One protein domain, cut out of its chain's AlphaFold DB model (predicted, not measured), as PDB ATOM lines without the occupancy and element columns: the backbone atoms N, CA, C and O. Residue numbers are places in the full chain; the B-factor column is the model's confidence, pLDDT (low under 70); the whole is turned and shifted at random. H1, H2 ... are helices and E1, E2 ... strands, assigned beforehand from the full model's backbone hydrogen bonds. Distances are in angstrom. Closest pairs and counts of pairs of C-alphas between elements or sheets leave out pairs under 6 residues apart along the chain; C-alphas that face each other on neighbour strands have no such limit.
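AT A GLANCE: This is residues 2 to 100 of the 113 residues of an uncharacterized protein of Olivibacter sp. LS-1 (UniProt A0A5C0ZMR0). Two long helices, H1 and H4, lie side by side and run opposite ways as a long antiparallel pair; at one end of it sits a small head made of the short helices H2 and H3 and a two-stranded pairing of E1 and E2, and at the other end lies the short H5. The long loop of residues 56 to 69 belongs to the head, and its Asn 66 lies at the far end of the longest axis from Arg 2. You will find 99 residues printed, with five named helices and two named strands in the order H1, E1, H2, H3, E2, H4, H5; the sheet is E1 - E2, antiparallel, and the class is mostly helix. The whole is loose, with a radius of gyration of the C-alphas of 16.2 A, and elongated, spanning 53 by 31 by 20 A.

IN THESE COORDINATES: Find C-alpha 2 at (47.408, -6.147, -53.208); from there H1 runs 39.7 A to C-alpha 28 at (26.016, -22.817, -24.150). Next come E1, residues 35 to 37, 6.9 A long, H2, residues 38 to 45, 10.3 A, and H3, residues 47 to 55, 12.0 A. After residues 56 to 69 look for E2, residues 70 to 72, 6.6 A, and then H4, residues 73 to 90, 26.5 A. H5, residues 92 to 96, is 6.1 A long and ends at C-alpha 96 (41.373, 3.344, -51.501).

HOW THE PARTS SIT: H1 and H4 touch, closest at the C-alphas of Glu 9 and Tyr 88, 5.2 A apart, at a shallow tilt of 12 degrees, opposite ways. H4 has a kink of 25 degrees near residue 81. In the antiparallel pair E1 and E2, look for N 36 and O 71, 2.9 A apart, and N 71 and O 36, 2.9 A, within hydrogen-bond range. H2 and H3 only just touch, and only at the corner, with 3 pairs of C-alphas within 8 A, the closest Tyr 42 and Val 50 at 6.5 A; their tilt is steep, 64 degrees. H2 and H4 are close but not clearly touching, and H3 and H4 are near each other. H5 is close to H1 but not clearly touching, with the C-alphas of Tyr 6 and Glu 93 7.8 A apart. H1 is apart from H2 and H3. In H2, H3 and H5 every O i to N i+4 pair is within hydrogen-bond range; in H1 22 of 23 are, in H4 11 of 14.

THE WHOLE: The C-alphas farthest apart are those of Arg 2 and Asn 66, 53.6 A. The printed part has no cut. The link from H3 to E2, 14 residues, is long. Look for pLDDT under 70 at residues 2 to 6, 64 to 67 and 92 to 100; the mean of the printed part is 85.8.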
ATOM      1  N   ARG A   2      48.573  -6.675 -53.966       51.41
ATOM      2  CA  ARG A   2      47.408  -6.147 -53.208       51.41
ATOM      3  C   ARG A   2      46.287  -7.173 -52.944       51.41
ATOM      4  O   ARG A   2      45.880  -7.342 -51.805       51.41
ATOM      5  N   GLU A   3      45.896  -7.941 -53.958       55.53
ATOM      6  CA  GLU A   3      44.825  -8.957 -53.882       55.53
ATOM      7  C   GLU A   3      45.146 -10.142 -52.935       55.53
ATOM      8  O   GLU A   3      44.260 -10.774 -52.359       55.53
ATOM      9  N   LEU A   4      46.438 -10.422 -52.714       57.91
ATOM     10  CA  LEU A   4      46.909 -11.458 -51.784       57.91
ATOM     11  C   LEU A   4      46.846 -11.004 -50.316       57.91
ATOM     12  O   LEU A   4      46.621 -11.834 -49.436       57.91
ATOM     13  N   LEU A   5      47.027  -9.704 -50.041       57.84
ATOM     14  CA  LEU A   5      46.903  -9.149 -48.686       57.84
ATOM     15  C   LEU A   5      45.440  -9.151 -48.216       57.84
ATOM     16  O   LEU A   5      45.168  -9.577 -47.094       57.84
ATOM     17  N   TYR A   6      44.513  -8.777 -49.104       62.34
ATOM     18  CA  TYR A   6      43.067  -8.771 -48.850       62.34
ATOM     19  C   TYR A   6      42.547 -10.145 -48.404       62.34
ATOM     20  O   TYR A   6      41.901 -10.278 -47.362       62.34
ATOM     21  N   ASN A   7      42.914 -11.197 -49.145       73.94
ATOM     22  CA  ASN A   7      42.537 -12.568 -48.807       73.94
ATOM     23  C   ASN A   7      43.065 -13.000 -47.432       73.94
ATOM     24  O   ASN A   7      42.408 -13.768 -46.731       73.94
ATOM     25  N   ARG A   8      44.240 -12.509 -47.023       82.44
ATOM     26  CA  ARG A   8      44.856 -12.889 -45.747       82.44
ATOM     27  C   ARG A   8      44.156 -12.247 -44.553       82.44
ATOM     28  O   ARG A   8      43.879 -12.946 -43.582       82.44
ATOM     29  N   GLU A   9      43.882 -10.949 -44.606       82.44
ATOM     30  CA  GLU A   9      43.226 -10.237 -43.501       82.44
ATOM     31  C   GLU A   9      41.773 -10.683 -43.343       82.44
ATOM     32  O   GLU A   9      41.358 -11.015 -42.234       82.44
ATOM     33  N   PHE A  10      41.043 -10.837 -44.453       84.81
ATOM     34  CA  PHE A  10      39.689 -11.388 -44.418       84.81
ATOM     35  C   PHE A  10      39.663 -12.819 -43.865       84.81
ATOM     36  O   PHE A  10      38.854 -13.146 -42.997       84.81
ATOM     37  N   ARG A  11      40.601 -13.674 -44.297       89.56
ATOM     38  CA  ARG A  11      40.749 -15.027 -43.743       89.56
ATOM     39  C   ARG A  11      40.999 -14.996 -42.237       89.56
ATOM     40  O   ARG A  11      40.454 -15.835 -41.524       89.56
ATOM     41  N   ASN A  12      41.812 -14.063 -41.743       89.69
ATOM     42  CA  ASN A  12      42.066 -13.938 -40.309       89.69
ATOM     43  C   ASN A  12      40.792 -13.560 -39.547       89.69
ATOM     44  O   ASN A  12      40.515 -14.177 -38.522       89.69
ATOM     45  N   VAL A  13      39.985 -12.637 -40.084       90.25
ATOM     46  CA  VAL A  13      38.668 -12.306 -39.514       90.25
ATOM     47  C   VAL A  13      37.780 -13.546 -39.445       90.25
ATOM     48  O   VAL A  13      37.246 -13.845 -38.382       90.25
ATOM     49  N   LEU A  14      37.666 -14.312 -40.535       93.38
ATOM     50  CA  LEU A  14      36.848 -15.533 -40.558       93.38
ATOM     51  C   LEU A  14      37.299 -16.557 -39.509       93.38
ATOM     52  O   LEU A  14      36.467 -17.156 -38.829       93.38
ATOM     53  N   VAL A  15      38.610 -16.742 -39.353       95.44
ATOM     54  CA  VAL A  15      39.173 -17.651 -38.345       95.44
ATOM     55  C   VAL A  15      38.845 -17.175 -36.930       95.44
ATOM     56  O   VAL A  15      38.457 -17.987 -36.090       95.44
ATOM     57  N   GLU A  16      38.989 -15.882 -36.647       95.06
ATOM     58  CA  GLU A  16      38.697 -15.326 -35.325       95.06
ATOM     59  C   GLU A  16      37.200 -15.380 -34.990       95.06
ATOM     60  O   GLU A  16      36.834 -15.825 -33.902       95.06
ATOM     61  N   VAL A  17      36.328 -15.052 -35.948       94.75
ATOM     62  CA  VAL A  17      34.869 -15.181 -35.798       94.75
ATOM     63  C   VAL A  17      34.470 -16.635 -35.539       94.75
ATOM     64  O   VAL A  17      33.700 -16.902 -34.617       94.75
ATOM     65  N   ALA A  18      35.039 -17.591 -36.281       97.25
ATOM     66  CA  ALA A  18      34.773 -19.012 -36.064       97.25
ATOM     67  C   ALA A  18      35.191 -19.472 -34.657       97.25
ATOM     68  O   ALA A  18      34.464 -20.226 -34.013       97.25
ATOM     69  N   LYS A  19      36.330 -18.991 -34.138       97.50
ATOM     70  CA  LYS A  19      36.772 -19.295 -32.766       97.50
ATOM     71  C   LYS A  19      35.837 -18.714 -31.706       97.50
ATOM     72  O   LYS A  19      35.591 -19.384 -30.701       97.50
ATOM     73  N   VAL A  20      35.346 -17.486 -31.899       97.56
ATOM     74  CA  VAL A  20      34.369 -16.860 -30.990       97.56
ATOM     75  C   VAL A  20      33.068 -17.664 -31.000       97.56
ATOM     76  O   VAL A  20      32.619 -18.083 -29.936       97.56
ATOM     77  N   GLY A  21      32.531 -17.982 -32.183       97.50
ATOM     78  CA  GLY A  21      31.307 -18.778 -32.324       97.50
ATOM     79  C   GLY A  21      31.432 -20.183 -31.725       97.50
ATOM     80  O   GLY A  21      30.550 -20.628 -30.998       97.50
ATOM     81  N   ALA A  22      32.565 -20.858 -31.939       98.12
ATOM     82  CA  ALA A  22      32.837 -22.151 -31.309       98.12
ATOM     83  C   ALA A  22      32.898 -22.045 -29.777       98.12
ATOM     84  O   ALA A  22      32.401 -22.920 -29.073       98.12
ATOM     85  N   THR A  23      33.485 -20.967 -29.254       97.94
ATOM     86  CA  THR A  23      33.565 -20.729 -27.807       97.94
ATOM     87  C   THR A  23      32.182 -20.491 -27.213       97.94
ATOM     88  O   THR A  23      31.858 -21.103 -26.199       97.94
ATOM     89  N   GLN A  24      31.354 -19.683 -27.877       97.94
ATOM     90  CA  GLN A  24      29.967 -19.462 -27.487       97.94
ATOM     91  C   GLN A  24      29.177 -20.776 -27.462       97.94
ATOM     92  O   GLN A  24      28.622 -21.122 -26.422       97.94
ATOM     93  N   ALA A  25      29.209 -21.553 -28.550       98.19
ATOM     94  CA  ALA A  25      28.497 -22.826 -28.632       98.19
ATOM     95  C   ALA A  25      28.931 -23.801 -27.523       98.19
ATOM     96  O   ALA A  25      28.092 -24.395 -26.849       98.19
ATOM     97  N   LEU A  26      30.242 -23.943 -27.283       97.94
ATOM     98  CA  LEU A  26      30.769 -24.811 -26.222       97.94
ATOM     99  C   LEU A  26      30.374 -24.341 -24.817       97.94
ATOM    100  O   LEU A  26      30.181 -25.174 -23.929       97.94
ATOM    101  N   THR A  27      30.261 -23.032 -24.606       97.06
ATOM    102  CA  THR A  27      29.772 -22.464 -23.351       97.06
ATOM    103  C   THR A  27      28.281 -22.735 -23.155       97.06
ATOM    104  O   THR A  27      27.893 -23.173 -22.073       97.06
ATOM    105  N   GLU A  28      27.463 -22.561 -24.192       96.38
ATOM    106  CA  GLU A  28      26.016 -22.817 -24.150       96.38
ATOM    107  C   GLU A  28      25.695 -24.290 -23.865       96.38
ATOM    108  O   GLU A  28      24.812 -24.586 -23.062       96.38
ATOM    109  N   VAL A  29      26.461 -25.229 -24.437       97.62
ATOM    110  CA  VAL A  29      26.294 -26.671 -24.162       97.62
ATOM    111  C   VAL A  29      26.997 -27.146 -22.880       97.62
ATOM    112  O   VAL A  29      27.119 -28.351 -22.643       97.62
ATOM    113  N   GLY A  30      27.522 -26.225 -22.063       95.19
ATOM    114  CA  GLY A  30      28.168 -26.528 -20.781       95.19
ATOM    115  C   GLY A  30      29.503 -27.277 -20.886       95.19
ATOM    116  O   GLY A  30      29.997 -27.808 -19.892       95.19
ATOM    117  N   LYS A  31      30.110 -27.339 -22.077       97.50
ATOM    118  CA  LYS A  31      31.429 -27.961 -22.304       97.50
ATOM    119  C   LYS A  31      32.589 -27.030 -21.966       97.50
ATOM    120  O   LYS A  31      33.723 -27.487 -21.840       97.50
ATOM    121  N   LEU A  32      32.312 -25.740 -21.806       96.06
ATOM    122  CA  LEU A  32      33.286 -24.727 -21.435       96.06
ATOM    123  C   LEU A  32      32.696 -23.788 -20.384       96.06
ATOM    124  O   LEU A  32      31.544 -23.381 -20.499       96.06
ATOM    125  N   THR A  33      33.479 -23.404 -19.373       94.12
ATOM    126  CA  THR A  33      32.966 -22.492 -18.343       94.12
ATOM    127  C   THR A  33      32.679 -21.109 -18.947       94.12
ATOM    128  O   THR A  33      33.565 -20.545 -19.598       94.12
ATOM    129  N   PRO A  34      31.484 -20.527 -18.723       94.56
ATOM    130  CA  PRO A  34      31.117 -19.218 -19.278       94.56
ATOM    131  C   PRO A  34      31.990 -18.084 -18.752       94.56
ATOM    132  O   PRO A  34      32.171 -17.076 -19.425       94.56
ATOM    133  N   PHE A  35      32.571 -18.261 -17.567       95.00
ATOM    134  CA  PHE A  35      33.355 -17.234 -16.903       95.00
ATOM    135  C   PHE A  35      34.823 -17.627 -16.780       95.00
ATOM    136  O   PHE A  35      35.168 -18.808 -16.637       95.00
ATOM    137  N   ILE A  36      35.679 -16.608 -16.808       94.75
ATOM    138  CA  ILE A  36      37.096 -16.693 -16.459       94.75
ATOM    139  C   ILE A  36      37.428 -15.704 -15.348       94.75
ATOM    140  O   ILE A  36      36.770 -14.678 -15.172       94.75
ATOM    141  N   SER A  37      38.476 -16.010 -14.586       93.69
ATOM    142  CA  SER A  37      38.983 -15.086 -13.568       93.69
ATOM    143  C   SER A  37      39.787 -13.942 -14.195       93.69
ATOM    144  O   SER A  37      40.352 -14.081 -15.283       93.69
ATOM    145  N   LYS A  38      39.949 -12.831 -13.462       92.62
ATOM    146  CA  LYS A  38      40.823 -11.722 -13.890       92.62
ATOM    147  C   LYS A  38      42.274 -12.172 -14.130       92.62
ATOM    148  O   LYS A  38      42.914 -11.717 -15.072       92.62
ATOM    149  N   SER A  39      42.778 -13.101 -13.314       93.56
ATOM    150  CA  SER A  39      44.128 -13.666 -13.469       93.56
ATOM    151  C   SER A  39      44.263 -14.486 -14.757       93.56
ATOM    152  O   SER A  39      45.224 -14.326 -15.510       93.56
ATOM    153  N   GLU A  40      43.261 -15.315 -15.061       95.19
ATOM    154  CA  GLU A  40      43.220 -16.081 -16.308       95.19
ATOM    155  C   GLU A  40      43.144 -15.161 -17.532       95.19
ATOM    156  O   GLU A  40      43.896 -15.352 -18.489       95.19
ATOM    157  N   ALA A  41      42.312 -14.116 -17.465       95.75
ATOM    158  CA  ALA A  41      42.230 -13.087 -18.496       95.75
ATOM    159  C   ALA A  41      43.587 -12.401 -18.722       95.75
ATOM    160  O   ALA A  41      44.037 -12.278 -19.860       95.75
ATOM    161  N   TYR A  42      44.289 -12.012 -17.652       96.56
ATOM    162  CA  TYR A  42      45.619 -11.407 -17.758       96.56
ATOM    163  C   TYR A  42      46.648 -12.326 -18.400       96.56
ATOM    164  O   TYR A  42      47.452 -11.857 -19.203       96.56
ATOM    165  N   ARG A  43      46.623 -13.621 -18.069       97.06
ATOM    166  CA  ARG A  43      47.530 -14.604 -18.667       97.06
ATOM    167  C   ARG A  43      47.258 -14.790 -20.160       97.06
ATOM    168  O   ARG A  43      48.202 -14.949 -20.922       97.06
ATOM    169  N   LYS A  44      45.986 -14.783 -20.571       95.88
ATOM    170  CA  LYS A  44      45.583 -15.074 -21.956       95.88
ATOM    171  C   LYS A  44      45.666 -13.860 -22.887       95.88
ATOM    172  O   LYS A  44      46.065 -14.016 -24.033       95.88
ATOM    173  N   TYR A  45      45.307 -12.672 -22.402       95.56
ATOM    174  CA  TYR A  45      45.157 -11.465 -23.230       95.56
ATOM    175  C   TYR A  45      46.128 -10.334 -22.858       95.56
ATOM    176  O   TYR A  45      46.229  -9.341 -23.572       95.56
ATOM    177  N   GLY A  46      46.865 -10.476 -21.754       96.88
ATOM    178  CA  GLY A  46      47.806  -9.474 -21.261       96.88
ATOM    179  C   GLY A  46      47.153  -8.425 -20.358       96.88
ATOM    180  O   GLY A  46      46.135  -7.818 -20.689       96.88
ATOM    181  N   ARG A  47      47.789  -8.153 -19.209       96.31
ATOM    182  CA  ARG A  47      47.286  -7.224 -18.178       96.31
ATOM    183  C   ARG A  47      46.945  -5.837 -18.727       96.31
ATOM    184  O   ARG A  47      45.859  -5.332 -18.465       96.31
ATOM    185  N   LYS A  48      47.849  -5.253 -19.521       96.31
ATOM    186  CA  LYS A  48      47.686  -3.907 -20.098       96.31
ATOM    187  C   LYS A  48      46.391  -3.770 -20.906       96.31
ATOM    188  O   LYS A  48      45.722  -2.747 -20.797       96.31
ATOM    189  N   TYR A  49      46.049  -4.773 -21.714       95.25
ATOM    190  CA  TYR A  49      44.852  -4.738 -22.557       95.25
ATOM    191  C   TYR A  49      43.586  -4.940 -21.736       95.25
ATOM    192  O   TYR A  49      42.668  -4.132 -21.836       95.25
ATOM    193  N   VAL A  50      43.580  -5.945 -20.860       95.44
ATOM    194  CA  VAL A  50      42.432  -6.239 -19.994       95.44
ATOM    195  C   VAL A  50      42.097  -5.048 -19.096       95.44
ATOM    196  O   VAL A  50      40.944  -4.634 -19.044       95.44
ATOM    197  N   ASP A  51      43.089  -4.447 -18.432       95.19
ATOM    198  CA  ASP A  51      42.849  -3.277 -17.579       95.19
ATOM    199  C   ASP A  51      42.376  -2.064 -18.387       95.19
ATOM    200  O   ASP A  51      41.506  -1.323 -17.930       95.19
ATOM    201  N   ARG A  52      42.889  -1.879 -19.613       94.94
ATOM    202  CA  ARG A  52      42.395  -0.835 -20.517       94.94
ATOM    203  C   ARG A  52      40.928  -1.059 -20.881       94.94
ATOM    204  O   ARG A  52      40.168  -0.100 -20.832       94.94
ATOM    205  N   TRP A  53      40.531  -2.278 -21.238       95.56
ATOM    206  CA  TRP A  53      39.150  -2.587 -21.618       95.56
ATOM    207  C   TRP A  53      38.167  -2.400 -20.464       95.56
ATOM    208  O   TRP A  53      37.102  -1.825 -20.664       95.56
ATOM    209  N   ILE A  54      38.559  -2.797 -19.252       93.94
ATOM    210  CA  ILE A  54      37.762  -2.557 -18.042       93.94
ATOM    211  C   ILE A  54      37.623  -1.054 -17.790       93.94
ATOM    212  O   ILE A  54      36.524  -0.567 -17.553       93.94
ATOM    213  N   ARG A  55      38.728  -0.300 -17.875       93.88
ATOM    214  CA  ARG A  55      38.719   1.153 -17.646       93.88
ATOM    215  C   ARG A  55      37.861   1.907 -18.665       93.88
ATOM    216  O   ARG A  55      37.217   2.872 -18.290       93.88
ATOM    217  N   LEU A  56      37.867   1.476 -19.927       89.69
ATOM    218  CA  LEU A  56      37.038   2.054 -20.994       89.69
ATOM    219  C   LEU A  56      35.572   1.587 -20.939       89.69
ATOM    220  O   LEU A  56      34.789   1.966 -21.801       89.69
ATOM    221  N   GLY A  57      35.203   0.718 -19.989       91.88
ATOM    222  CA  GLY A  57      33.842   0.193 -19.862       91.88
ATOM    223  C   GLY A  57      33.414  -0.763 -20.980       91.88
ATOM    224  O   GLY A  57      32.252  -1.148 -21.029       91.88
ATOM    225  N   VAL A  58      34.332  -1.172 -21.865       93.19
ATOM    226  CA  VAL A  58      34.025  -2.101 -22.966       93.19
ATOM    227  C   VAL A  58      34.052  -3.564 -22.532       93.19
ATOM    228  O   VAL A  58      33.537  -4.402 -23.256       93.19
ATOM    229  N   LEU A  59      34.671  -3.873 -21.385       93.69
ATOM    230  CA  LEU A  59      34.677  -5.206 -20.786       93.69
ATOM    231  C   LEU A  59      34.049  -5.162 -19.395       93.69
ATOM    232  O   LEU A  59      34.575  -4.500 -18.492       93.69
ATOM    233  N   THR A  60      32.985  -5.935 -19.207       91.31
ATOM    234  CA  THR A  60      32.287  -6.031 -17.924       91.31
ATOM    235  C   THR A  60      32.960  -7.045 -16.997       91.31
ATOM    236  O   THR A  60      33.299  -8.162 -17.384       91.31
ATOM    237  N   VAL A  61      33.127  -6.678 -15.724       91.94
ATOM    238  CA  VAL A  61      33.586  -7.595 -14.669       91.94
ATOM    239  C   VAL A  61      32.475  -7.739 -13.641       91.94
ATOM    240  O   VAL A  61      32.100  -6.764 -12.998       91.94
ATOM    241  N   LYS A  62      31.956  -8.957 -13.478       88.06
ATOM    242  CA  LYS A  62      30.926  -9.290 -12.489       88.06
ATOM    243  C   LYS A  62      31.565  -9.769 -11.182       88.06
ATOM    244  O   LYS A  62      32.638 -10.374 -11.199       88.06
ATOM    245  N   GLY A  63      30.884  -9.533 -10.064       77.44
ATOM    246  CA  GLY A  63      31.289  -9.966  -8.723       77.44
ATOM    247  C   GLY A  63      31.511  -8.790  -7.770       77.44
ATOM    248  O   GLY A  63      32.183  -7.823  -8.121       77.44
ATOM    249  N   GLU A  64      30.931  -8.895  -6.575       68.62
ATOM    250  CA  GLU A  64      31.116  -7.948  -5.466       68.62
ATOM    251  C   GLU A  64      32.524  -8.044  -4.858       68.62
ATOM    252  O   GLU A  64      33.275  -8.978  -5.152       68.62
ATOM    253  N   ASP A  65      32.876  -7.112  -3.966       62.66
ATOM    254  CA  ASP A  65      34.212  -7.013  -3.354       62.66
ATOM    255  C   ASP A  65      34.676  -8.299  -2.642       62.66
ATOM    256  O   ASP A  65      35.873  -8.585  -2.612       62.66
ATOM    257  N   ASN A  66      33.736  -9.125  -2.166       67.06
ATOM    258  CA  ASN A  66      34.008 -10.417  -1.522       67.06
ATOM    259  C   ASN A  66      33.814 -11.643  -2.433       67.06
ATOM    260  O   ASN A  66      33.995 -12.778  -1.985       67.06
ATOM    261  N   GLN A  67      33.449 -11.457  -3.703       69.69
ATOM    262  CA  GLN A  67      33.261 -12.551  -4.654       69.69
ATOM    263  C   GLN A  67      34.416 -12.631  -5.654       69.69
ATOM    264  O   GLN A  67      35.096 -11.655  -5.977       69.69
ATOM    265  N   LYS A  68      34.655 -13.834  -6.192       74.19
ATOM    266  CA  LYS A  68      35.631 -13.998  -7.275       74.19
ATOM    267  C   LYS A  68      35.148 -13.202  -8.484       74.19
ATOM    268  O   LYS A  68      34.116 -13.535  -9.054       74.19
ATOM    269  N   LYS A  69      35.927 -12.200  -8.896       79.69
ATOM    270  CA  LYS A  69      35.675 -11.426 -10.118       79.69
ATOM    271  C   LYS A  69      35.595 -12.358 -11.327       79.69
ATOM    272  O   LYS A  69      36.558 -13.078 -11.618       79.69
ATOM    273  N   GLN A  70      34.458 -12.329 -12.007       89.62
ATOM    274  CA  GLN A  70      34.114 -13.146 -13.162       89.62
ATOM    275  C   GLN A  70      34.008 -12.268 -14.402       89.62
ATOM    276  O   GLN A  70      33.350 -11.231 -14.401       89.62
ATOM    277  N   ILE A  71      34.674 -12.700 -15.461       95.19
ATOM    278  CA  ILE A  71      34.641 -12.065 -16.774       95.19
ATOM    279  C   ILE A  71      33.975 -13.047 -17.725       95.19
ATOM    280  O   ILE A  71      34.338 -14.227 -17.719       95.19
ATOM    281  N   ASP A  72      33.018 -12.576 -18.520       95.69
ATOM    282  CA  ASP A  72      32.408 -13.397 -19.559       95.69
ATOM    283  C   ASP A  72      33.465 -13.780 -20.606       95.69
ATOM    284  O   ASP A  72      34.189 -12.941 -21.155       95.69
ATOM    285  N   ARG A  73      33.608 -15.088 -20.827       96.19
ATOM    286  CA  ARG A  73      34.628 -15.669 -21.699       96.19
ATOM    287  C   ARG A  73      34.409 -15.287 -23.158       96.19
ATOM    288  O   ARG A  73      35.391 -15.075 -23.872       96.19
ATOM    289  N   VAL A  74      33.154 -15.249 -23.596       96.50
ATOM    290  CA  VAL A  74      32.790 -14.928 -24.977       96.50
ATOM    291  C   VAL A  74      33.015 -13.437 -25.213       96.50
ATOM    292  O   VAL A  74      33.655 -13.084 -26.201       96.50
ATOM    293  N   GLU A  75      32.604 -12.580 -24.272       96.00
ATOM    294  CA  GLU A  75      32.791 -11.120 -24.330       96.00
ATOM    295  C   GLU A  75      34.269 -10.740 -24.498       96.00
ATOM    296  O   GLU A  75      34.645 -10.096 -25.480       96.00
ATOM    297  N   ILE A  76      35.146 -11.193 -23.592       96.44
ATOM    298  CA  ILE A  76      36.574 -10.844 -23.660       96.44
ATOM    299  C   ILE A  76      37.253 -11.399 -24.916       96.44
ATOM    300  O   ILE A  76      38.156 -10.765 -25.466       96.44
ATOM    301  N   GLN A  77      36.829 -12.574 -25.392       96.81
ATOM    302  CA  GLN A  77      37.357 -13.131 -26.628       96.81
ATOM    303  C   GLN A  77      36.900 -12.326 -27.844       96.81
ATOM    304  O   GLN A  77      37.731 -12.035 -28.698       96.81
ATOM    305  N   ALA A  78      35.631 -11.922 -27.902       95.88
ATOM    306  CA  ALA A  78      35.106 -11.095 -28.980       95.88
ATOM    307  C   ALA A  78      35.828  -9.739 -29.054       95.88
ATOM    308  O   ALA A  78      36.249  -9.331 -30.136       95.88
ATOM    309  N   ILE A  79      36.059  -9.089 -27.906       95.06
ATOM    310  CA  ILE A  79      36.813  -7.826 -27.828       95.06
ATOM    311  C   ILE A  79      38.265  -8.013 -28.284       95.06
ATOM    312  O   ILE A  79      38.806  -7.179 -29.003       95.06
ATOM    313  N   ALA A  80      38.918  -9.112 -27.899       94.31
ATOM    314  CA  ALA A  80      40.276  -9.387 -28.359       94.31
ATOM    315  C   ALA A  80      40.320  -9.612 -29.884       94.31
ATOM    316  O   ALA A  80      41.155  -9.029 -30.584       94.31
ATOM    317  N   SER A  81      39.389 -10.421 -30.398       93.12
ATOM    318  CA  SER A  81      39.278 -10.781 -31.813       93.12
ATOM    319  C   SER A  81      38.858  -9.605 -32.706       93.12
ATOM    320  O   SER A  81      39.218  -9.596 -33.887       93.12
ATOM    321  N   SER A  82      38.178  -8.579 -32.175       89.38
ATOM    322  CA  SER A  82      37.743  -7.402 -32.948       89.38
ATOM    323  C   SER A  82      38.903  -6.603 -33.551       89.38
ATOM    324  O   SER A  82      38.710  -5.892 -34.536       89.38
ATOM    325  N   THR A  83      40.120  -6.757 -33.017       84.62
ATOM    326  CA  THR A  83      41.341  -6.178 -33.599       84.62
ATOM    327  C   THR A  83      41.556  -6.664 -35.034       84.62
ATOM    328  O   THR A  83      41.826  -5.857 -35.912       84.62
ATOM    329  N   SER A  84      41.332  -7.957 -35.308       81.12
ATOM    330  CA  SER A  84      41.484  -8.517 -36.661       81.12
ATOM    331  C   SER A  84      40.495  -7.914 -37.664       81.12
ATOM    332  O   SER A  84      40.838  -7.689 -38.823       81.12
ATOM    333  N   LEU A  85      39.276  -7.605 -37.207       81.81
ATOM    334  CA  LEU A  85      38.265  -6.925 -38.010       81.81
ATOM    335  C   LEU A  85      38.657  -5.469 -38.267       81.81
ATOM    336  O   LEU A  85      38.541  -4.998 -39.395       81.81
ATOM    337  N   ALA A  86      39.156  -4.772 -37.244       82.31
ATOM    338  CA  ALA A  86      39.669  -3.417 -37.393       82.31
ATOM    339  C   ALA A  86      40.860  -3.362 -38.364       82.31
ATOM    340  O   ALA A  86      40.927  -2.445 -39.176       82.31
ATOM    341  N   ASP A  87      41.762  -4.345 -38.331       80.38
ATOM    342  CA  ASP A  87      42.890  -4.447 -39.262       80.38
ATOM    343  C   ASP A  87      42.404  -4.653 -40.702       80.38
ATOM    344  O   ASP A  87      42.803  -3.910 -41.596       80.38
ATOM    345  N   TYR A  88      41.468  -5.583 -40.920       79.81
ATOM    346  CA  TYR A  88      40.858  -5.808 -42.233       79.81
ATOM    347  C   TYR A  88      40.155  -4.555 -42.780       79.81
ATOM    348  O   TYR A  88      40.320  -4.206 -43.949       79.81
ATOM    349  N   ILE A  89      39.415  -3.843 -41.928       76.25
ATOM    350  CA  ILE A  89      38.762  -2.572 -42.268       76.25
ATOM    351  C   ILE A  89      39.791  -1.475 -42.573       76.25
ATOM    352  O   ILE A  89      39.578  -0.668 -43.468       76.25
ATOM    353  N   ASN A  90      40.901  -1.413 -41.837       73.06
ATOM    354  CA  ASN A  90      41.933  -0.385 -42.015       73.06
ATOM    355  C   ASN A  90      42.958  -0.721 -43.102       73.06
ATOM    356  O   ASN A  90      43.835   0.108 -43.397       73.06
ATOM    357  N   SER A  91      42.841  -1.908 -43.694       74.38
ATOM    358  CA  SER A  91      43.624  -2.334 -44.839       74.38
ATOM    359  C   SER A  91      43.514  -1.325 -45.981       74.38
ATOM    360  O   SER A  91      42.528  -0.592 -46.137       74.38
ATOM    361  N   GLN A  92      44.568  -1.255 -46.793       58.81
ATOM    362  CA  GLN A  92      44.747  -0.210 -47.806       58.81
ATOM    363  C   GLN A  92      43.616  -0.155 -48.854       58.81
ATOM    364  O   GLN A  92      43.514   0.835 -49.575       58.81
ATOM    365  N   GLU A  93      42.742  -1.163 -48.927       57.06
ATOM    366  CA  GLU A  93      41.615  -1.203 -49.862       57.06
ATOM    367  C   GLU A  93      40.390  -0.380 -49.430       57.06
ATOM    368  O   GLU A  93      39.785   0.278 -50.277       57.06
ATOM    369  N   PHE A  94      40.029  -0.324 -48.142       58.06
ATOM    370  CA  PHE A  94      38.919   0.540 -47.690       58.06
ATOM    371  C   PHE A  94      39.297   2.022 -47.742       58.06
ATOM    372  O   PHE A  94      38.488   2.862 -48.143       58.06
ATOM    373  N   LYS A  95      40.569   2.328 -47.450       56.56
ATOM    374  CA  LYS A  95      41.150   3.660 -47.662       56.56
ATOM    375  C   LYS A  95      41.143   4.052 -49.143       56.56
ATOM    376  O   LYS A  95      40.835   5.198 -49.457       56.56
ATOM    377  N   ALA A  96      41.421   3.110 -50.053       55.56
ATOM    378  CA  ALA A  96      41.373   3.344 -51.501       55.56
ATOM    379  C   ALA A  96      39.944   3.541 -52.044       55.56
ATOM    380  O   ALA A  96      39.765   4.253 -53.028       55.56
ATOM    381  N   LYS A  97      38.925   2.971 -51.385       59.91
ATOM    382  CA  LYS A  97      37.496   3.196 -51.687       59.91
ATOM    383  C   LYS A  97      36.922   4.481 -51.064       59.91
ATOM    384  O   LYS A  97      35.724   4.717 -51.169       59.91
ATOM    385  N   GLY A  98      37.749   5.309 -50.415       55.94
ATOM    386  CA  GLY A  98      37.327   6.581 -49.811       55.94
ATOM    387  C   GLY A  98      36.518   6.444 -48.514       55.94
ATOM    388  O   GLY A  98      36.017   7.445 -48.004       55.94
ATOM    389  N   ILE A  99      36.404   5.237 -47.952       57.22
ATOM    390  CA  ILE A  99      35.678   4.995 -46.701       57.22
ATOM    391  C   ILE A  99      36.612   5.348 -45.537       57.22
ATOM    392  O   ILE A  99      37.523   4.595 -45.194       57.22
ATOM    393  N   LYS A 100      36.403   6.520 -44.931       49.50
ATOM    394  CA  LYS A 100      37.081   6.929 -43.694       49.50
ATOM    395  C   LYS A 100      36.301   6.385 -42.499       49.50
ATOM    396  O   LYS A 100      35.319   6.993 -42.089       49.50
TER     397      LYS A 100